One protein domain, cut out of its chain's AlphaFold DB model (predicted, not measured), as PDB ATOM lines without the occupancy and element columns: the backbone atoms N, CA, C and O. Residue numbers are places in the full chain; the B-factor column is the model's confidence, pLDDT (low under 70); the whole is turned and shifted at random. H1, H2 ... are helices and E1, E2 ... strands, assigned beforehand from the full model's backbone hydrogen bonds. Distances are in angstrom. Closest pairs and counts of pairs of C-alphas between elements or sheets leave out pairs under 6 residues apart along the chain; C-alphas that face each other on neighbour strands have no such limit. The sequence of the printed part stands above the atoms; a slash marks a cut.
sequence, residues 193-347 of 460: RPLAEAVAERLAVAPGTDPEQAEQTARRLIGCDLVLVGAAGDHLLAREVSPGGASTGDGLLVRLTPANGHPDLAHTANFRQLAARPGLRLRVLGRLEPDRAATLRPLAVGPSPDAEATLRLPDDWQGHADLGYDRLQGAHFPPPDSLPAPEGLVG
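Overview. This is residues 193 to 347 of the 460 residues of an uncharacterized protein of Streptomyces scabiei (UniProt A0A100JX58). A small closed barrel of five strands, E1 to E5, has H1 and H3 packed on its outside, while H2 reaches away from it. Residues 207 to 212, of which 211 to 212 belong to H2, stick out at one end of the long axis, and the long unnamed stretch 304 to 347 winds past the other end. The printed part has 155 residues, with three named helices and five named strands in the order H1 H2 E1 E2 E3 H3 E4 E5. The barrel is mixed, and the class is mixed, helices and strands, with under half of the residues in named elements. The whole is compact, with a radius of gyration of the C-alphas of 15.6 A and spans of 52 by 37 by 30 A.

Along the chain. E1, residues 221 to 232, is 23.9 A long, from C-alpha 221 at (33.385, -16.607, 33.783), and bends by 94 degrees at residue 229. E2 is residues 235 to 240 and E3 residues 253 to 256. E4, residues 281 to 288, is 19.7 A long and bends by 60 degrees at residue 285. E5, residues 295 to 303, is 20.8 A long, bends by 79 degrees at residue 299 and ends at C-alpha 303 (34.022, -7.082, 48.735). H1 is residues 195 to 203, beginning at C-alpha 195 (30.742, -5.765, 31.398); H2 is residues 211 to 219 and H3 residues 267 to 275.

Arrangement. Round the barrel run E1 E2 E3 E5 E4 and back to E1. E1, E2 and E3 form a meander, each strand the antiparallel neighbour of the one before; N 227 and O 239 are 2.8 A apart, N 238 and O 254 3.0 A. E3 and E5 are parallel, with N 296 and O 255 at 2.9 A. The hairpin E4 and E5 has N 285 and O 300 at 2.9 A, and antiparallel E4 and E1 have N 284 and O 224 at 2.8 A. H1 is on the barrel, outside it, over E4 and along the strands, at a height over the sheet of 8.6 A. H3 is also on it and outside, at 8.3 A; its closest C-alpha pair with E1 is Ala 231 and Ala 275, 5.5 A. H1 and H2, a helical hairpin, only just touch, with 3 pairs of C-alphas within 8 A, the closest those of Arg 202 and Ala 218, 5.2 A. Every O i to N i+4 pair is within hydrogen-bond range in H2 and H3, and 4 of 5 in H1.

Size, cuts and confidence. The C-alphas of Gly 208 and Asp 337, the two farthest apart, are 52.4 A from each other. The printed part has no cut; the link E2 to E3, with 12 residues, is long. Residues 321 to 322 pair antiparallel with residues 300 to 301 of E5. Mean pLDDT of the printed part is 87.3; residues 206 to 208, 243 to 250 and 343 to 347 are under 70.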
ATOM      1  N   ARG A 193      37.626  -4.934  33.196       89.38
ATOM      2  CA  ARG A 193      36.933  -4.656  31.932       89.38
ATOM      3  C   ARG A 193      35.463  -4.319  32.171       89.38
ATOM      4  O   ARG A 193      34.823  -5.045  32.932       89.38
ATOM      5  N   PRO A 194      34.908  -3.321  31.460       90.00
ATOM      6  CA  PRO A 194      33.472  -3.095  31.432       90.00
ATOM      7  C   PRO A 194      32.711  -4.345  30.982       90.00
ATOM      8  O   PRO A 194      33.124  -5.071  30.068       90.00
ATOM      9  N   LEU A 195      31.562  -4.583  31.598       90.81
ATOM     10  CA  LEU A 195      30.742  -5.765  31.398       90.81
ATOM     11  C   LEU A 195      30.208  -5.838  29.968       90.81
ATOM     12  O   LEU A 195      30.201  -6.917  29.377       90.81
ATOM     13  N   ALA A 196      29.846  -4.694  29.383       90.44
ATOM     14  CA  ALA A 196      29.442  -4.591  27.981       90.44
ATOM     15  C   ALA A 196      30.518  -5.141  27.026       90.44
ATOM     16  O   ALA A 196      30.215  -5.931  26.130       90.44
ATOM     17  N   GLU A 197      31.789  -4.792  27.249       90.62
ATOM     18  CA  GLU A 197      32.914  -5.264  26.434       90.62
ATOM     19  C   GLU A 197      33.201  -6.748  26.666       90.62
ATOM     20  O   GLU A 197      33.400  -7.508  25.713       90.62
ATOM     21  N   ALA A 198      33.214  -7.171  27.934       91.00
ATOM     22  CA  ALA A 198      33.441  -8.562  28.297       91.00
ATOM     23  C   ALA A 198      32.363  -9.472  27.696       91.00
ATOM     24  O   ALA A 198      32.680 -10.550  27.203       91.00
ATOM     25  N   VAL A 199      31.097  -9.043  27.689       92.25
ATOM     26  CA  VAL A 199      29.985  -9.813  27.121       92.25
ATOM     27  C   VAL A 199      29.971  -9.769  25.594       92.25
ATOM     28  O   VAL A 199      29.716 -10.806  24.978       92.25
ATOM     29  N   ALA A 200      30.287  -8.630  24.971       89.50
ATOM     30  CA  ALA A 200      30.362  -8.524  23.514       89.50
ATOM     31  C   ALA A 200      31.331  -9.560  22.921       89.50
ATOM     32  O   ALA A 200      30.974 -10.254  21.972       89.50
ATOM     33  N   GLU A 201      32.501  -9.752  23.538       86.25
ATOM     34  CA  GLU A 201      33.463 -10.793  23.146       86.25
ATOM     35  C   GLU A 201      32.876 -12.210  23.270       86.25
ATOM     36  O   GLU A 201      33.087 -13.058  22.405       86.25
ATOM     37  N   ARG A 202      32.102 -12.481  24.328       86.75
ATOM     38  CA  ARG A 202      31.522 -13.813  24.586       86.75
ATOM     39  C   ARG A 202      30.355 -14.140  23.667       86.75
ATOM     40  O   ARG A 202      30.129 -15.309  23.362       86.75
ATOM     41  N   LEU A 203      29.615 -13.119  23.243       85.88
ATOM     42  CA  LEU A 203      28.488 -13.245  22.325       85.88
ATOM     43  C   LEU A 203      28.892 -13.073  20.855       85.88
ATOM     44  O   LEU A 203      28.051 -13.307  19.982       85.88
ATOM     45  N   ALA A 204      30.141 -12.694  20.565       78.69
ATOM     46  CA  ALA A 204      30.691 -12.615  19.217       78.69
ATOM     47  C   ALA A 204      30.874 -14.026  18.632       78.69
ATOM     48  O   ALA A 204      31.951 -14.612  18.641       78.69
ATOM     49  N   VAL A 205      29.777 -14.597  18.135       70.75
ATOM     50  CA  VAL A 205      29.758 -15.895  17.457       70.75
ATOM     51  C   VAL A 205      29.221 -15.684  16.052       70.75
ATOM     52  O   VAL A 205      28.034 -15.384  15.878       70.75
ATOM     53  N   ALA A 206      30.088 -15.850  15.055       67.31
ATOM     54  CA  ALA A 206      29.693 -15.777  13.657       67.31
ATOM     55  C   ALA A 206      28.733 -16.933  13.304       67.31
ATOM     56  O   ALA A 206      28.830 -18.031  13.871       67.31
ATOM     57  N   PRO A 207      27.788 -16.732  12.368       62.88
ATOM     58  CA  PRO A 207      27.035 -17.839  11.793       62.88
ATOM     59  C   PRO A 207      28.000 -18.901  11.258       62.88
ATOM     60  O   PRO A 207      28.936 -18.576  10.540       62.88
ATOM     61  N   GLY A 208      27.788 -20.162  11.634       64.56
ATOM     62  CA  GLY A 208      28.668 -21.252  11.213       64.56
ATOM     63  C   GLY A 208      29.867 -21.512  12.128       64.56
ATOM     64  O   GLY A 208      30.502 -22.540  11.944       64.56
ATOM     65  N   THR A 209      30.137 -20.721  13.175       74.00
ATOM     66  CA  THR A 209      31.119 -21.119  14.208       74.00
ATOM     67  C   THR A 209      30.735 -22.466  14.836       74.00
ATOM     68  O   THR A 209      29.549 -22.749  15.020       74.00
ATOM     69  N   ASP A 210      31.725 -23.307  15.148       74.31
ATOM     70  CA  ASP A 210      31.511 -24.586  15.835       74.31
ATOM     71  C   ASP A 210      30.774 -24.362  17.174       74.31
ATOM     72  O   ASP A 210      31.277 -23.619  18.026       74.31
ATOM     73  N   PRO A 211      29.595 -24.982  17.392       74.38
ATOM     74  CA  PRO A 211      28.847 -24.844  18.633       74.38
ATOM     75  C   PRO A 211      29.647 -25.217  19.878       74.38
ATOM     76  O   PRO A 211      29.455 -24.582  20.907       74.38
ATOM     77  N   GLU A 212      30.542 -26.209  19.801       74.69
ATOM     78  CA  GLU A 212      31.356 -26.608  20.957       74.69
ATOM     79  C   GLU A 212      32.341 -25.497  21.347       74.69
ATOM     80  O   GLU A 212      32.531 -25.206  22.529       74.69
ATOM     81  N   GLN A 213      32.922 -24.818  20.355       74.12
ATOM     82  CA  GLN A 213      33.819 -23.686  20.579       74.12
ATOM     83  C   GLN A 213      33.061 -22.455  21.086       74.12
ATOM     84  O   GLN A 213      33.500 -21.816  22.041       74.12
ATOM     85  N   ALA A 214      31.912 -22.142  20.485       76.38
ATOM     86  CA  ALA A 214      31.058 -21.044  20.929       76.38
ATOM     87  C   ALA A 214      30.577 -21.252  22.375       76.38
ATOM     88  O   ALA A 214      30.599 -20.324  23.184       76.38
ATOM     89  N   GLU A 215      30.191 -22.481  22.721       76.50
ATOM     90  CA  GLU A 215      29.792 -22.850  24.074       76.50
ATOM     91  C   GLU A 215      30.960 -22.730  25.064       76.50
ATOM     92  O   GLU A 215      30.777 -22.195  26.157       76.50
ATOM     93  N   GLN A 216      32.167 -23.160  24.686       76.25
ATOM     94  CA  GLN A 216      33.353 -23.006  25.531       76.25
ATOM     95  C   GLN A 216      33.659 -21.532  25.825       76.25
ATOM     96  O   GLN A 216      33.908 -21.175  26.977       76.25
ATOM     97  N   THR A 217      33.596 -20.671  24.807       79.69
ATOM     98  CA  THR A 217      33.776 -19.225  24.975       79.69
ATOM     99  C   THR A 217      32.702 -18.652  25.897       79.69
ATOM    100  O   THR A 217      33.035 -17.977  26.869       79.69
ATOM    101  N   ALA A 218      31.426 -18.971  25.661       78.81
ATOM    102  CA  ALA A 218      30.308 -18.470  26.464       78.81
ATOM    103  C   ALA A 218      30.348 -18.937  27.934       78.81
ATOM    104  O   ALA A 218      29.896 -18.217  28.821       78.81
ATOM    105  N   ARG A 219      30.908 -20.124  28.210       80.38
ATOM    106  CA  ARG A 219      31.013 -20.701  29.563       80.38
ATOM    107  C   ARG A 219      32.084 -20.062  30.443       80.38
ATOM    108  O   ARG A 219      32.025 -20.256  31.661       80.38
ATOM    109  N   ARG A 220      33.052 -19.345  29.860       88.00
ATOM    110  CA  ARG A 220      34.092 -18.636  30.619       88.00
ATOM    111  C   ARG A 220      33.417 -17.655  31.585       88.00
ATOM    112  O   ARG A 220      32.397 -17.048  31.262       88.00
ATOM    113  N   LEU A 221      33.968 -17.503  32.784       94.12
ATOM    114  CA  LEU A 221      33.385 -16.607  33.783       94.12
ATOM    115  C   LEU A 221      33.695 -15.142  33.448       94.12
ATOM    116  O   LEU A 221      34.587 -14.842  32.641       94.12
ATOM    117  N   ILE A 222      32.904 -14.240  34.016       94.50
ATOM    118  CA  ILE A 222      33.050 -12.790  33.889       94.50
ATOM    119  C   ILE A 222      33.110 -12.208  35.299       94.50
ATOM    120  O   ILE A 222      32.255 -12.524  36.129       94.50
ATOM    121  N   GLY A 223      34.134 -11.396  35.559       95.19
ATOM    122  CA  GLY A 223      34.220 -10.565  36.751       95.19
ATOM    123  C   GLY A 223      33.666  -9.173  36.462       95.19
ATOM    124  O   GLY A 223      33.897  -8.629  35.386       95.19
ATOM    125  N   CYS A 224      32.915  -8.613  37.403       94.88
ATOM    126  CA  CYS A 224      32.446  -7.228  37.363       94.88
ATOM    127  C   CYS A 224      32.218  -6.699  38.784       94.88
ATOM    128  O   CYS A 224      32.020  -7.484  39.714       94.88
ATOM    129  N   ASP A 225      32.230  -5.379  38.942       94.38
ATOM    130  CA  ASP A 225      31.853  -4.713  40.186       94.38
ATOM    131  C   ASP A 225      30.430  -4.153  40.030       94.38
ATOM    132  O   ASP A 225      30.107  -3.490  39.045       94.38
ATOM    133  N   LEU A 226      29.549  -4.477  40.977       94.31
ATOM    134  CA  LEU A 226      28.116  -4.200  40.904       94.31
ATOM    135  C   LEU A 226      27.614  -3.523  42.183       94.31
ATOM    136  O   LEU A 226      28.071  -3.829  43.283       94.31
ATOM    137  N   VAL A 227      26.597  -2.675  42.055       93.88
ATOM    138  CA  VAL A 227      25.770  -2.197  43.171       93.88
ATOM    139  C   VAL A 227      24.382  -2.821  43.088       93.88
ATOM    140  O   VAL A 227      23.724  -2.768  42.047       93.88
ATOM    141  N   LEU A 228      23.916  -3.432  44.178       94.19
ATOM    142  CA  LEU A 228      22.563  -3.980  44.245       94.19
ATOM    143  C   LEU A 228      21.540  -2.843  44.258       94.19
ATOM    144  O   LEU A 228      21.616  -1.947  45.092       94.19
ATOM    145  N   VAL A 229      20.552  -2.897  43.371       92.12
ATOM    146  CA  VAL A 229      19.482  -1.891  43.308       92.12
ATOM    147  C   VAL A 229      18.195  -2.403  43.944       92.12
ATOM    148  O   VAL A 229      17.471  -1.644  44.580       92.12
ATOM    149  N   GLY A 230      17.911  -3.696  43.806       90.19
ATOM    150  CA  GLY A 230      16.720  -4.297  44.392       90.19
ATOM    151  C   GLY A 230      16.497  -5.730  43.936       90.19
ATOM    152  O   GLY A 230      17.362  -6.350  43.318       90.19
ATOM    153  N   ALA A 231      15.314  -6.254  44.236       90.25
ATOM    154  CA  ALA A 231      14.879  -7.580  43.824       90.25
ATOM    155  C   ALA A 231      13.559  -7.493  43.051       90.25
ATOM    156  O   ALA A 231      12.697  -6.673  43.369       90.25
ATOM    157  N   ALA A 232      13.397  -8.356  42.053       86.62
ATOM    158  CA  ALA A 232      12.181  -8.490  41.266       86.62
ATOM    159  C   ALA A 232      11.896  -9.981  41.050       86.62
ATOM    160  O   ALA A 232      12.669 -10.683  40.406       86.62
ATOM    161  N   GLY A 233      10.798 -10.488  41.613       84.19
ATOM    162  CA  GLY A 233      10.476 -11.916  41.540       84.19
ATOM    163  C   GLY A 233      11.592 -12.800  42.113       84.19
ATOM    164  O   GLY A 233      11.867 -12.764  43.310       84.19
ATOM    165  N   ASP A 234      12.213 -13.612  41.257       83.56
ATOM    166  CA  ASP A 234      13.262 -14.582  41.589       83.56
ATOM    167  C   ASP A 234      14.696 -14.108  41.278       83.56
ATOM    168  O   ASP A 234      15.647 -14.884  41.423       83.56
ATOM    169  N   HIS A 235      14.871 -12.850  40.863       90.94
ATOM    170  CA  HIS A 235      16.165 -12.282  40.497       90.94
ATOM    171  C   HIS A 235      16.461 -10.971  41.230       90.94
ATOM    172  O   HIS A 235      15.573 -10.290  41.748       90.94
ATOM    173  N   LEU A 236      17.746 -10.622  41.272       94.25
ATOM    174  CA  LEU A 236      18.219  -9.328  41.752       94.25
ATOM    175  C   LEU A 236      18.488  -8.415  40.562       94.25
ATOM    176  O   LEU A 236      18.895  -8.875  39.495       94.25
ATOM    177  N   LEU A 237      18.293  -7.122  40.768       93.62
ATOM    178  CA  LEU A 237      18.707  -6.076  39.852       93.62
ATOM    179  C   LEU A 237      19.945  -5.406  40.432       93.62
ATOM    180  O   LEU A 237      19.955  -5.021  41.605       93.62
ATOM    181  N   ALA A 238      20.981  -5.276  39.617       93.88
ATOM    182  CA  ALA A 238      22.220  -4.622  39.995       93.88
ATOM    183  C   ALA A 238      22.695  -3.709  38.867       93.88
ATOM    184  O   ALA A 238      22.423  -3.988  37.702       93.88
ATOM    185  N   ARG A 239      23.386  -2.622  39.200       92.12
ATOM    186  CA  ARG A 239      24.049  -1.763  38.212       92.12
ATOM    187  C   ARG A 239      25.539  -2.001  38.247       92.12
ATOM    188  O   ARG A 239      26.110  -2.147  39.326       92.12
ATOM    189  N   GLU A 240      26.147  -2.025  37.076       92.44
ATOM    190  CA  GLU A 240      27.593  -1.996  36.950       92.44
ATOM    191  C   GLU A 240      28.162  -0.711  37.556       92.44
ATOM    192  O   GLU A 240      27.634   0.382  37.351       92.44
ATOM    193  N   VAL A 241      29.243  -0.856  38.315       88.19
ATOM    194  CA  VAL A 241      30.048   0.261  38.800       88.19
ATOM    195  C   VAL A 241      31.202   0.438  37.824       88.19
ATOM    196  O   VAL A 241      32.015  -0.472  37.662       88.19
ATOM    197  N   SER A 242      31.282   1.600  37.172       72.62
ATOM    198  CA  SER A 242      32.346   1.882  36.207       72.62
ATOM    199  C   SER A 242      33.736   1.694  36.835       72.62
ATOM    200  O   SER A 242      33.953   2.155  37.966       72.62
ATOM    201  N   PRO A 243      34.702   1.087  36.117       60.53
ATOM    202  CA  PRO A 243      36.082   0.984  36.582       60.53
ATOM    203  C   PRO A 243      36.670   2.399  36.713       60.53
ATOM    204  O   PRO A 243      36.991   3.047  35.723       60.53
ATOM    205  N   GLY A 244      36.716   2.922  37.943       56.66
ATOM    206  CA  GLY A 244      37.047   4.323  38.245       56.66
ATOM    207  C   GLY A 244      36.082   5.026  39.210       56.66
ATOM    208  O   GLY A 244      36.360   6.144  39.631       56.66
ATOM    209  N   GLY A 245      34.969   4.389  39.596       55.34
ATOM    210  CA  GLY A 245      34.119   4.832  40.711       55.34
ATOM    211  C   GLY A 245      33.208   6.039  40.437       55.34
ATOM    212  O   GLY A 245      32.590   6.543  41.375       55.34
ATOM    213  N   ALA A 246      33.102   6.498  39.185       51.38
ATOM    214  CA  ALA A 246      32.164   7.552  38.795       51.38
ATOM    215  C   ALA A 246      30.696   7.070  38.835       51.38
ATOM    216  O   ALA A 246      30.433   5.873  38.743       51.38
ATOM    217  N   SER A 247      29.783   8.038  39.005       53.75
ATOM    218  CA  SER A 247      28.337   7.921  39.283       53.75
ATOM    219  C   SER A 247      27.654   6.611  38.857       53.75
ATOM    220  O   SER A 247      27.696   6.208  37.696       53.75
ATOM    221  N   THR A 248      26.951   5.990  39.808       57.06
ATOM    222  CA  THR A 248      26.189   4.739  39.657       57.06
ATOM    223  C   THR A 248      24.926   4.861  38.798       57.06
ATOM    224  O   THR A 248      24.346   3.833  38.436       57.06
ATOM    225  N   GLY A 249      24.498   6.083  38.466       59.97
ATOM    226  CA  GLY A 249      23.248   6.352  37.750       59.97
ATOM    227  C   GLY A 249      23.222   5.853  36.303       59.97
ATOM    228  O   GLY A 249      22.166   5.427  35.836       59.97
ATOM    229  N   ASP A 250      24.385   5.812  35.643       69.62
ATOM    230  CA  ASP A 250      24.512   5.520  34.203       69.62
ATOM    231  C   ASP A 250      25.077   4.116  33.904       69.62
ATOM    232  O   ASP A 250      25.264   3.737  32.746       69.62
ATOM    233  N   GLY A 251      25.355   3.323  34.943       81.19
ATOM    234  CA  GLY A 251      25.906   1.974  34.811       81.19
ATOM    235  C   GLY A 251      24.922   0.969  34.201       81.19
ATOM    236  O   GLY A 251      23.706   1.052  34.415       81.19
ATOM    237  N   LEU A 252      25.447  -0.026  33.476       89.56
ATOM    238  CA  LEU A 252      24.646  -1.081  32.854       89.56
ATOM    239  C   LEU A 252      23.801  -1.815  33.903       89.56
ATOM    240  O   LEU A 252      24.324  -2.348  34.882       89.56
ATOM    241  N   LEU A 253      22.487  -1.881  33.681       90.50
ATOM    242  CA  LEU A 253      21.592  -2.627  34.555       90.50
ATOM    243  C   LEU A 253      21.579  -4.110  34.178       90.50
ATOM    244  O   LEU A 253      21.224  -4.479  33.059       90.50
ATOM    245  N   VAL A 254      21.887  -4.964  35.149       92.94
ATOM    246  CA  VAL A 254      21.960  -6.414  34.988       92.94
ATOM    247  C   VAL A 254      21.006  -7.152  35.917       92.94
ATOM    248  O   VAL A 254      20.721  -6.737  37.043       92.94
ATOM    249  N   ARG A 255      20.525  -8.296  35.431       94.31
ATOM    250  CA  ARG A 255      19.708  -9.255  36.173       94.31
ATOM    251  C   ARG A 255      20.615 -10.348  36.721       94.31
ATOM    252  O   ARG A 255      21.286 -11.047  35.965       94.31
ATOM    253  N   LEU A 256      20.621 -10.534  38.033       96.31
ATOM    254  CA  LEU A 256      21.345 -11.622  38.679       96.31
ATOM    255  C   LEU A 256      20.360 -12.728  39.041       96.31
ATOM    256  O   LEU A 256      19.409 -12.497  39.786       96.31
ATOM    257  N   THR A 257      20.605 -13.938  38.548       95.25
ATOM    258  CA  THR A 257      19.798 -15.124  38.871       95.25
ATOM    259  C   THR A 257      20.631 -16.143  39.651       95.25
ATOM    260  O   THR A 257      21.831 -16.268  39.394       95.25
ATOM    261  N   PRO A 258      20.043 -16.905  40.592       94.56
ATOM    262  CA  PRO A 258      20.777 -17.956  41.288       94.56
ATOM    263  C   PRO A 258      21.372 -18.964  40.296       94.56
ATOM    264  O   PRO A 258      20.670 -19.463  39.411       94.56
ATOM    265  N   ALA A 259      22.655 -19.312  40.447       92.50
ATOM    266  CA  ALA A 259      23.275 -20.290  39.553       92.50
ATOM    267  C   ALA A 259      22.702 -21.704  39.732       92.50
ATOM    268  O   ALA A 259      22.647 -22.481  38.781       92.50
ATOM    269  N   ASN A 260      22.219 -22.022  40.937       90.19
ATOM    270  CA  ASN A 260      21.508 -23.258  41.225       90.19
ATOM    271  C   ASN A 260      20.354 -22.999  42.207       90.19
ATOM    272  O   ASN A 260      20.544 -22.347  43.230       90.19
ATOM    273  N   GLY A 261      19.158 -23.500  41.891       87.81
ATOM    274  CA  GLY A 261      17.959 -23.346  42.724       87.81
ATOM    275  C   GLY A 261      17.693 -24.510  43.682       87.81
ATOM    276  O   GLY A 261      16.669 -24.510  44.360       87.81
ATOM    277  N   HIS A 262      18.559 -25.529  43.713       90.38
ATOM    278  CA  HIS A 262      18.331 -26.707  44.541       90.38
ATOM    279  C   HIS A 262      18.388 -26.337  46.037       90.38
ATOM    280  O   HIS A 262      19.375 -25.733  46.464       90.38
ATOM    281  N   PRO A 263      17.389 -26.726  46.857       89.06
ATOM    282  CA  PRO A 263      17.287 -26.308  48.263       89.06
ATOM    283  C   PRO A 263      18.472 -26.754  49.133       89.06
ATOM    284  O   PRO A 263      18.756 -26.145  50.159       89.06
ATOM    285  N   ASP A 264      19.175 -27.799  48.700       87.44
ATOM    286  CA  ASP A 264      20.366 -28.332  49.366       87.44
ATOM    287  C   ASP A 264      21.629 -27.472  49.242       87.44
ATOM    288  O   ASP A 264      22.617 -27.765  49.918       87.44
ATOM    289  N   LEU A 265      21.621 -26.466  48.364       93.06
ATOM    290  CA  LEU A 265      22.757 -25.591  48.087       93.06
ATOM    291  C   LEU A 265      22.523 -24.186  48.655       93.06
ATOM    292  O   LEU A 265      21.389 -23.740  48.830       93.06
ATOM    293  N   ALA A 266      23.609 -23.452  48.907       94.12
ATOM    294  CA  ALA A 266      23.533 -22.152  49.578       94.12
ATOM    295  C   ALA A 266      22.989 -21.009  48.692       94.12
ATOM    296  O   ALA A 266      22.518 -20.003  49.226       94.12
ATOM    297  N   HIS A 267      22.972 -21.174  47.363       92.38
ATOM    298  CA  HIS A 267      22.646 -20.124  46.387       92.38
ATOM    299  C   HIS A 267      21.362 -19.356  46.706       92.38
ATOM    300  O   HIS A 267      21.398 -18.142  46.893       92.38
ATOM    301  N   THR A 268      20.216 -20.038  46.797       92.38
ATOM    302  CA  THR A 268      18.929 -19.363  47.012       92.38
ATOM    303  C   THR A 268      18.867 -18.674  48.376       92.38
ATOM    304  O   THR A 268      18.279 -17.604  48.500       92.38
ATOM    305  N   ALA A 269      19.486 -19.252  49.411       94.19
ATOM    306  CA  ALA A 269      19.551 -18.624  50.730       94.19
ATOM    307  C   ALA A 269      20.414 -17.353  50.711       94.19
ATOM    308  O   ALA A 269      19.997 -16.332  51.254       94.19
ATOM    309  N   ASN A 270      21.562 -17.395  50.034       96.56
ATOM    310  CA  ASN A 270      22.443 -16.244  49.860       96.56
ATOM    311  C   ASN A 270      21.763 -15.133  49.054       96.56
ATOM    312  O   ASN A 270      21.804 -13.976  49.455       96.56
ATOM    313  N   PHE A 271      21.055 -15.475  47.976       95.19
ATOM    314  CA  PHE A 271      20.299 -14.506  47.179       95.19
ATOM    315  C   PHE A 271      19.210 -13.794  47.984       95.19
ATOM    316  O   PHE A 271      19.016 -12.598  47.803       95.19
ATOM    317  N   ARG A 272      18.543 -14.484  48.921       93.94
ATOM    318  CA  ARG A 272      17.599 -13.830  49.847       93.94
ATOM    319  C   ARG A 272      18.293 -12.834  50.778       93.94
ATOM    320  O   ARG A 272      17.724 -11.786  51.054       93.94
ATOM    321  N   GLN A 273      19.505 -13.140  51.249       95.44
ATOM    322  CA  GLN A 273      20.289 -12.195  52.054       95.44
ATOM    323  C   GLN A 273      20.685 -10.965  51.231       95.44
ATOM    324  O   GLN A 273      20.517  -9.846  51.701       95.44
ATOM    325  N   LEU A 274      21.138 -11.163  49.991       95.62
ATOM    326  CA  LEU A 274      21.486 -10.076  49.072       95.62
ATOM    327  C   LEU A 274      20.267  -9.216  48.697       95.62
ATOM    328  O   LEU A 274      20.368  -7.994  48.677       95.62
ATOM    329  N   ALA A 275      19.100  -9.829  48.473       93.50
ATOM    330  CA  ALA A 275      17.850  -9.124  48.166       93.50
ATOM    331  C   ALA A 275      17.456  -8.097  49.237       93.50
ATOM    332  O   ALA A 275      16.855  -7.074  48.922       93.50
ATOM    333  N   ALA A 276      17.806  -8.362  50.499       92.62
ATOM    334  CA  ALA A 276      17.525  -7.479  51.624       92.62
ATOM    335  C   ALA A 276      18.528  -6.317  51.763       92.62
ATOM    336  O   ALA A 276      18.435  -5.561  52.727       92.62
ATOM    337  N   ARG A 277      19.506  -6.186  50.851       93.88
ATOM    338  CA  ARG A 277      20.611  -5.213  50.931       93.88
ATOM    339  C   ARG A 277      20.778  -4.354  49.664       93.88
ATOM    340  O   ARG A 277      21.873  -4.331  49.099       93.88
ATOM    341  N   PRO A 278      19.741  -3.634  49.193       92.81
ATOM    342  CA  PRO A 278      19.942  -2.590  48.188       92.81
ATOM    343  C   PRO A 278      21.004  -1.572  48.637       92.81
ATOM    344  O   PRO A 278      21.126  -1.293  49.826       92.81
ATOM    345  N   GLY A 279      21.791  -1.047  47.700       91.94
ATOM    346  CA  GLY A 279      22.927  -0.156  47.957       91.94
ATOM    347  C   GLY A 279      24.254  -0.873  48.238       91.94
ATOM    348  O   GLY A 279      25.307  -0.236  48.214       91.94
ATOM    349  N   LEU A 280      24.237  -2.193  48.465       94.62
ATOM    350  CA  LEU A 280      25.449  -2.978  48.702       94.62
ATOM    351  C   LEU A 280      26.294  -3.079  47.425       94.62
ATOM    352  O   LEU A 280      25.804  -3.525  46.384       94.62
ATOM    353  N   ARG A 281      27.573  -2.710  47.528       94.50
ATOM    354  CA  ARG A 281      28.571  -2.864  46.467       94.50
ATOM    355  C   ARG A 281      29.290  -4.196  46.608       94.50
ATOM    356  O   ARG A 281      29.696  -4.581  47.702       94.50
ATOM    357  N   LEU A 282      29.438  -4.899  45.497       95.44
ATOM    358  CA  LEU A 282      29.948  -6.259  45.440       95.44
ATOM    359  C   LEU A 282      30.849  -6.426  44.235       95.44
ATOM    360  O   LEU A 282      30.498  -6.019  43.131       95.44
ATOM    361  N   ARG A 283      31.936  -7.157  44.434       95.94
ATOM    362  CA  ARG A 283      32.636  -7.798  43.336       95.94
ATOM    363  C   ARG A 283      31.945  -9.113  43.013       95.94
ATOM    364  O   ARG A 283      31.707  -9.915  43.914       95.94
ATOM    365  N   VAL A 284      31.605  -9.347  41.753       97.50
ATOM    366  CA  VAL A 284      30.839 -10.518  41.316       97.50
ATOM    367  C   VAL A 284      31.596 -11.268  40.240       97.50
ATOM    368  O   VAL A 284      31.943 -10.710  39.203       97.50
ATOM    369  N   LEU A 285      31.788 -12.565  40.469       97.62
ATOM    370  CA  LEU A 285      32.219 -13.506  39.449       97.62
ATOM    371  C   LEU A 285      31.021 -14.359  39.036       97.62
ATOM    372  O   LEU A 285      30.457 -15.096  39.850       97.62
ATOM    373  N   GLY A 286      30.617 -14.260  37.774       96.19
ATOM    374  CA  GLY A 286      29.406 -14.901  37.279       96.19
ATOM    375  C   GLY A 286      29.561 -15.544  35.911       96.19
ATOM    376  O   GLY A 286      30.492 -15.270  35.155       96.19
ATOM    377  N   ARG A 287      28.606 -16.415  35.592       94.69
ATOM    378  CA  ARG A 287      28.418 -16.980  34.258       94.69
ATOM    379  C   ARG A 287      27.406 -16.145  33.481       94.69
ATOM    380  O   ARG A 287      26.371 -15.768  34.024       94.69
ATOM    381  N   LEU A 288      27.700 -15.895  32.212       94.19
ATOM    382  CA  LEU A 288      26.768 -15.270  31.283       94.19
ATOM    383  C   LEU A 288      25.624 -16.231  30.935       94.19
ATOM    384  O   LEU A 288      25.879 -17.392  30.622       94.19
ATOM    385  N   GLU A 289      24.385 -15.740  30.929       91.31
ATOM    386  CA  GLU A 289      23.251 -16.441  30.318       91.31
ATOM    387  C   GLU A 289      23.035 -15.904  28.893       91.31
ATOM    388  O   GLU A 289      22.414 -14.851  28.732       91.31
ATOM    389  N   PRO A 290      23.534 -16.588  27.845       86.56
ATOM    390  CA  PRO A 290      23.589 -16.033  26.488       86.56
ATOM    391  C   PRO A 290      22.216 -15.879  25.819       86.56
ATOM    392  O   PRO A 290      22.099 -15.168  24.825       86.56
ATOM    393  N   ASP A 291      21.188 -16.522  26.372       84.94
ATOM    394  CA  ASP A 291      19.823 -16.535  25.839       84.94
ATOM    395  C   ASP A 291      18.853 -15.690  26.689       84.94
ATOM    396  O   ASP A 291      17.633 -15.826  26.572       84.94
ATOM    397  N   ARG A 292      19.372 -14.848  27.596       88.25
ATOM    398  CA  ARG A 292      18.567 -13.994  28.481       88.25
ATOM    399  C   ARG A 292      19.064 -12.553  28.494       88.25
ATOM    400  O   ARG A 292      20.264 -12.296  28.522       88.25
ATOM    401  N   ALA A 293      18.122 -11.612  28.533       90.38
ATOM    402  CA  ALA A 293      18.411 -10.183  28.556       90.38
ATOM    403  C   ALA A 293      19.237  -9.784  29.790       90.38
ATOM    404  O   ALA A 293      18.788  -9.965  30.929       90.38
ATOM    405  N   ALA A 294      20.429  -9.230  29.557       92.38
ATOM    406  CA  ALA A 294      21.343  -8.689  30.565       92.38
ATOM    407  C   ALA A 294      21.508  -9.578  31.817       92.38
ATOM    408  O   ALA A 294      21.533  -9.073  32.938       92.38
ATOM    409  N   THR A 295      21.523 -10.909  31.662       94.00
ATOM    410  CA  THR A 295      21.478 -11.843  32.798       94.00
ATOM    411  C   THR A 295      22.832 -12.490  33.107       94.00
ATOM    412  O   THR A 295      23.444 -13.125  32.246       94.00
ATOM    413  N   LEU A 296      23.250 -12.410  34.375       95.75
ATOM    414  CA  LEU A 296      24.357 -13.182  34.945       95.75
ATOM    415  C   LEU A 296      23.856 -14.194  35.986       95.75
ATOM    416  O   LEU A 296      22.872 -13.971  36.698       95.75
ATOM    417  N   ARG A 297      24.595 -15.294  36.123       96.31
ATOM    418  CA  ARG A 297      24.523 -16.242  37.239       96.31
ATOM    419  C   ARG A 297      25.770 -16.103  38.114       96.31
ATOM    420  O   ARG A 297      26.790 -16.716  37.793       96.31
ATOM    421  N   PRO A 298      25.723 -15.302  39.191       97.31
ATOM    422  CA  PRO A 298      26.799 -15.215  40.172       97.31
ATOM    423  C   PRO A 298      27.179 -16.593  40.726       97.31
ATOM    424  O   PRO A 298      26.311 -17.329  41.199       97.31
ATOM    425  N   LEU A 299      28.471 -16.915  40.678       97.69
ATOM    426  CA  LEU A 299      29.066 -18.114  41.279       97.69
ATOM    427  C   LEU A 299      29.804 -17.777  42.575       97.69
ATOM    428  O   LEU A 299      29.742 -18.545  43.532       97.69
ATOM    429  N   ALA A 300      30.462 -16.620  42.617       98.12
ATOM    430  CA  ALA A 300      31.124 -16.111  43.805       98.12
ATOM    431  C   ALA A 300      30.968 -14.593  43.915       98.12
ATOM    432  O   ALA A 300      30.812 -13.894  42.909       98.12
ATOM    433  N   VAL A 301      31.009 -14.096  45.149       98.19
ATOM    434  CA  VAL A 301      30.951 -12.662  45.457       98.19
ATOM    435  C   VAL A 301      32.015 -12.286  46.474       98.19
ATOM    436  O   VAL A 301      32.314 -13.062  47.376       98.19
ATOM    437  N   GLY A 302      32.563 -11.088  46.349       96.94
ATOM    438  CA  GLY A 302      33.587 -10.550  47.234       96.94
ATOM    439  C   GLY A 302      33.323  -9.082  47.555       96.94
ATOM    440  O   GLY A 302      32.418  -8.469  46.974       96.94
ATOM    441  N   PRO A 303      34.088  -8.503  48.489       95.12
ATOM    442  CA  PRO A 303      34.022  -7.082  48.735       95.12
ATOM    443  C   PRO A 303      34.500  -6.315  47.494       95.12
ATOM    444  O   PRO A 303      35.533  -6.635  46.907       95.12
ATOM    445  N   SER A 304      33.743  -5.292  47.099       90.56
ATOM    446  CA  SER A 304      34.237  -4.255  46.191       90.56
ATOM    447  C   SER A 304      35.408  -3.510  46.851       90.56
ATOM    448  O   SER A 304      35.278  -3.154  48.028       90.56
ATOM    449  N   PRO A 305      36.512  -3.234  46.128       84.94
ATOM    450  CA  PRO A 305      37.600  -2.395  46.628       84.94
ATOM    451  C   PRO A 305      37.095  -1.004  47.021       84.94
ATOM    452  O   PRO A 305      36.166  -0.492  46.394       84.94
ATOM    453  N   ASP A 306      37.702  -0.423  48.059       78.00
ATOM    454  CA  ASP A 306      37.524   0.977  48.480       78.00
ATOM    455  C   ASP A 306      36.067   1.413  48.749       78.00
ATOM    456  O   ASP A 306      35.737   2.598  48.738       78.00
ATOM    457  N   ALA A 307      35.172   0.453  49.012       81.75
ATOM    458  CA  ALA A 307      33.764   0.694  49.301       81.75
ATOM    459  C   ALA A 307      33.443   0.391  50.770       81.75
ATOM    460  O   ALA A 307      33.569  -0.745  51.214       81.75
ATOM    461  N   GLU A 308      32.935   1.375  51.515       82.06
ATOM    462  CA  GLU A 308      32.477   1.148  52.897       82.06
ATOM    463  C   GLU A 308      31.202   0.284  52.952       82.06
ATOM    464  O   GLU A 308      31.023  -0.548  53.846       82.06
ATOM    465  N   ALA A 309      30.325   0.438  51.956       91.38
ATOM    466  CA  ALA A 309      29.078  -0.309  51.802       91.38
ATOM    467  C   ALA A 309      29.298  -1.647  51.066       91.38
ATOM    468  O   ALA A 309      28.698  -1.895  50.019       91.38
ATOM    469  N   THR A 310      30.180  -2.499  51.598       95.12
ATOM    470  CA  THR A 310      30.620  -3.764  50.973       95.12
ATOM    471  C   THR A 310      30.566  -4.953  51.941       95.12
ATOM    472  O   THR A 310      30.307  -4.783  53.133       95.12
ATOM    473  N   LEU A 311      30.792  -6.175  51.445       96.44
ATOM    474  CA  LEU A 311      30.819  -7.392  52.273       96.44
ATOM    475  C   LEU A 311      31.946  -7.376  53.320       96.44
ATOM    476  O   LEU A 311      33.062  -6.946  53.052       96.44
ATOM    477  N   ARG A 312      31.667  -7.945  54.495       95.31
ATOM    478  CA  ARG A 312      32.608  -8.149  55.608       95.31
ATOM    479  C   ARG A 312      32.844  -9.646  55.796       95.31
ATOM    480  O   ARG A 312      32.233 -10.279  56.653       95.31
ATOM    481  N   LEU A 313      33.629 -10.237  54.902       95.44
ATOM    482  CA  LEU A 313      33.841 -11.686  54.885       95.44
ATOM    483  C   LEU A 313      34.881 -12.115  55.936       95.44
ATOM    484  O   LEU A 313      35.790 -11.339  56.215       95.44
ATOM    485  N   PRO A 314      34.776 -13.337  56.493       94.62
ATOM    486  CA  PRO A 314      35.815 -13.898  57.356       94.62
ATOM    487  C   PRO A 314      37.165 -14.021  56.636       94.62
ATOM    488  O   PRO A 314      37.198 -14.358  55.450       94.62
ATOM    489  N   ASP A 315      38.270 -13.849  57.365       90.81
ATOM    490  CA  ASP A 315      39.632 -13.955  56.812       90.81
ATOM    491  C   ASP A 315      39.897 -15.329  56.172       90.81
ATOM    492  O   ASP A 315      40.492 -15.422  55.097       90.81
ATOM    493  N   ASP A 316      39.354 -16.400  56.763       88.69
ATOM    494  CA  ASP A 316      39.461 -17.772  56.245       88.69
ATOM    495  C   ASP A 316      38.840 -17.945  54.847       88.69
ATOM    496  O   ASP A 316      39.126 -18.918  54.147       88.69
ATOM    497  N   TRP A 317      37.982 -17.014  54.414       93.12
ATOM    498  CA  TRP A 317      37.375 -17.036  53.083       93.12
ATOM    499  C   TRP A 317      38.224 -16.333  52.023       93.12
ATOM    500  O   TRP A 317      37.884 -16.399  50.844       93.12
ATOM    501  N   GLN A 318      39.339 -15.710  52.418       90.44
ATOM    502  CA  GLN A 318      40.332 -15.119  51.515       90.44
ATOM    503  C   GLN A 318      39.700 -14.173  50.478       90.44
ATOM    504  O   GLN A 318      40.001 -14.205  49.284       90.44
ATOM    505  N   GLY A 319      38.770 -13.337  50.946       91.12
ATOM    506  CA  GLY A 319      38.193 -12.252  50.154       91.12
ATOM    507  C   GLY A 319      37.055 -12.631  49.202       91.12
ATOM    508  O   GLY A 319      36.607 -11.758  48.466       91.12
ATOM    509  N   HIS A 320      36.532 -13.863  49.203       96.38
ATOM    510  CA  HIS A 320      35.309 -14.178  48.449       96.38
ATOM    511  C   HIS A 320      34.476 -15.310  49.067       96.38
ATOM    512  O   HIS A 320      34.979 -16.188  49.759       96.38
ATOM    513  N   ALA A 321      33.174 -15.285  48.793       97.62
ATOM    514  CA  ALA A 321      32.218 -16.325  49.135       97.62
ATOM    515  C   ALA A 321      31.796 -17.080  47.867       97.62
ATOM    516  O   ALA A 321      31.194 -16.493  46.964       97.62
ATOM    517  N   ASP A 322      32.058 -18.384  47.823       97.56
ATOM    518  CA  ASP A 322      31.546 -19.311  46.816       97.56
ATOM    519  C   ASP A 322      30.053 -19.563  47.079       97.56
ATOM    520  O   ASP A 322      29.686 -20.342  47.964       97.56
ATOM    521  N   LEU A 323      29.159 -18.940  46.308       97.31
ATOM    522  CA  LEU A 323      27.722 -18.866  46.613       97.31
ATOM    523  C   LEU A 323      27.006 -20.221  46.663       97.31
ATOM    524  O   LEU A 323      25.906 -20.309  47.215       97.31
ATOM    525  N   GLY A 324      27.599 -21.270  46.091       95.31
ATOM    526  CA  GLY A 324      27.072 -22.631  46.163       95.31
ATOM    527  C   GLY A 324      27.341 -23.360  47.472       95.31
ATOM    528  O   GLY A 324      26.592 -24.287  47.786       95.31
ATOM    529  N   TYR A 325      28.350 -22.929  48.229       95.81
ATOM    530  CA  TYR A 325      28.852 -23.625  49.414       95.81
ATOM    531  C   TYR A 325      28.862 -22.735  50.653       95.81
ATOM    532  O   TYR A 325      28.384 -23.147  51.709       95.81
ATOM    533  N   ASP A 326      29.378 -21.516  50.525       96.62
ATOM    534  CA  ASP A 326      29.555 -20.599  51.641       96.62
ATOM    535  C   ASP A 326      28.231 -19.895  51.946       96.62
ATOM    536  O   ASP A 326      27.559 -19.374  51.052       96.62
ATOM    537  N   ARG A 327      27.820 -19.881  53.218       96.25
ATOM    538  CA  ARG A 327      26.535 -19.304  53.627       96.25
ATOM    539  C   ARG A 327      26.725 -17.894  54.163       96.25
ATOM    540  O   ARG A 327      27.300 -17.712  55.233       96.25
ATOM    541  N   LEU A 328      26.203 -16.906  53.443       97.12
ATOM    542  CA  LEU A 328      26.188 -15.516  53.885       97.12
ATOM    543  C   LEU A 328      25.257 -15.354  55.091       97.12
ATOM    544  O   LEU A 328      24.142 -15.879  55.116       97.12
ATOM    545  N   GLN A 329      25.729 -14.617  56.092       95.62
ATOM    546  CA  GLN A 329      25.018 -14.344  57.340       95.62
ATOM    547  C   GLN A 329      24.975 -12.840  57.591       95.62
ATOM    548  O   GLN A 329      25.768 -12.100  57.016       95.62
ATOM    549  N   GLY A 330      24.091 -12.387  58.486       94.19
ATOM    550  CA  GLY A 330      23.927 -10.964  58.805       94.19
ATOM    551  C   GLY A 330      25.233 -10.253  59.184       94.19
ATOM    552  O   GLY A 330      25.441  -9.126  58.755       94.19
ATOM    553  N   ALA A 331      26.134 -10.936  59.900       94.81
ATOM    554  CA  ALA A 331      27.442 -10.404  60.293       94.81
ATOM    555  C   ALA A 331      28.382 -10.121  59.107       94.81
ATOM    556  O   ALA A 331      29.304  -9.321  59.236       94.81
ATOM    557  N   HIS A 332      28.138 -10.740  57.947       97.06
ATOM    558  CA  HIS A 332      28.930 -10.523  56.735       97.06
ATOM    559  C   HIS A 332      28.510  -9.264  55.968       97.06
ATOM    560  O   HIS A 332      29.070  -8.964  54.915       97.06
ATOM    561  N   PHE A 333      27.506  -8.541  56.464       96.25
ATOM    562  CA  PHE A 333      26.986  -7.330  55.852       96.25
ATOM    563  C   PHE A 333      27.179  -6.138  56.789       96.25
ATOM    564  O   PHE A 333      27.150  -6.293  58.014       96.25
ATOM    565  N   PRO A 334      27.315  -4.924  56.239       93.69
ATOM    566  CA  PRO A 334      27.142  -3.721  57.033       93.69
ATOM    567  C   PRO A 334      25.689  -3.643  57.552       93.69
ATOM    568  O   PRO A 334      24.794  -4.314  57.016       93.69
ATOM    569  N   PRO A 335      25.420  -2.854  58.605       89.25
ATOM    570  CA  PRO A 335      24.054  -2.573  59.043       89.25
ATOM    571  C   PRO A 335      23.172  -2.095  57.870       89.25
ATOM    572  O   PRO A 335      23.669  -1.363  57.016       89.25
ATOM    573  N   PRO A 336      21.886  -2.496  57.776       83.38
ATOM    574  CA  PRO A 336      21.020  -2.073  56.668       83.38
ATOM    575  C   PRO A 336      20.952  -0.548  56.520       83.38
ATOM    576  O   PRO A 336      21.047  -0.038  55.410       83.38
ATOM    577  N   ASP A 337      20.879   0.162  57.647       84.69
ATOM    578  CA  ASP A 337      20.720   1.620  57.692       84.69
ATOM    579  C   ASP A 337      21.983   2.387  57.269       84.69
ATOM    580  O   ASP A 337      21.926   3.592  57.045       84.69
ATOM    581  N   SER A 338      23.132   1.708  57.156       87.44
ATOM    582  CA  SER A 338      24.375   2.312  56.662       87.44
ATOM    583  C   SER A 338      24.573   2.124  55.157       87.44
ATOM    584  O   SER A 338      25.610   2.524  54.631       87.44
ATOM    585  N   LEU A 339      23.649   1.450  54.466       88.44
ATOM    586  CA  LEU A 339      23.720   1.303  53.018       88.44
ATOM    587  C   LEU A 339      23.186   2.572  52.343       88.44
ATOM    588  O   LEU A 339      22.130   3.075  52.735       88.44
ATOM    589  N   PRO A 340      23.885   3.098  51.323       86.69
ATOM    590  CA  PRO A 340      23.387   4.239  50.575       86.69
ATOM    591  C   PRO A 340      22.077   3.866  49.880       86.69
ATOM    592  O   PRO A 340      21.928   2.754  49.367       86.69
ATOM    593  N   ALA A 341      21.131   4.806  49.835       82.31
ATOM    594  CA  ALA A 341      19.908   4.612  49.070       82.31
ATOM    595  C   ALA A 341      20.280   4.368  47.596       82.31
ATOM    596  O   ALA A 341      21.019   5.171  47.020       82.31
ATOM    597  N   PRO A 342      19.817   3.269  46.979       75.12
ATOM    598  CA  PRO A 342      20.160   2.990  45.596       75.12
ATOM    599  C   PRO A 342      19.550   4.056  44.676       75.12
ATOM    600  O   PRO A 342      18.383   4.427  44.823       75.12
ATOM    601  N   GLU A 343      20.326   4.531  43.703       69.12
ATOM    602  CA  GLU A 343      19.835   5.484  42.706       69.12
ATOM    603  C   GLU A 343      18.737   4.849  41.831       69.12
ATOM    604  O   GLU A 343      18.844   3.710  41.348       69.12
ATOM    605  N   GLY A 344      17.648   5.609  41.682       56.84
ATOM    606  CA  GLY A 344      16.295   5.143  41.384       56.84
ATOM    607  C   GLY A 344      16.162   4.115  40.259       56.84
ATOM    608  O   GLY A 344      16.545   4.344  39.114       56.84
ATOM    609  N   LEU A 345      15.533   2.986  40.578       62.59
ATOM    610  CA  LEU A 345      14.893   2.108  39.601       62.59
ATOM    611  C   LEU A 345      13.393   2.436  39.629       62.59
ATOM    612  O   LEU A 345      12.680   2.045  40.553       62.59
ATOM    613  N   VAL A 346      12.914   3.210  38.650       59.31
ATOM    614  CA  VAL A 346      11.477   3.473  38.486       59.31
ATOM    615  C   VAL A 346      10.855   2.259  37.792       59.31
ATOM    616  O   VAL A 346      10.789   2.188  36.569       59.31
ATOM    617  N   GLY A 347      10.439   1.276  38.592       66.00
ATOM    618  CA  GLY A 347       9.839   0.028  38.111       66.00
ATOM    619  C   GLY A 347      10.853  -0.994  37.586       66.00
ATOM    620  O   GLY A 347      12.038  -0.712  37.439       66.00
TER     621      GLY A 347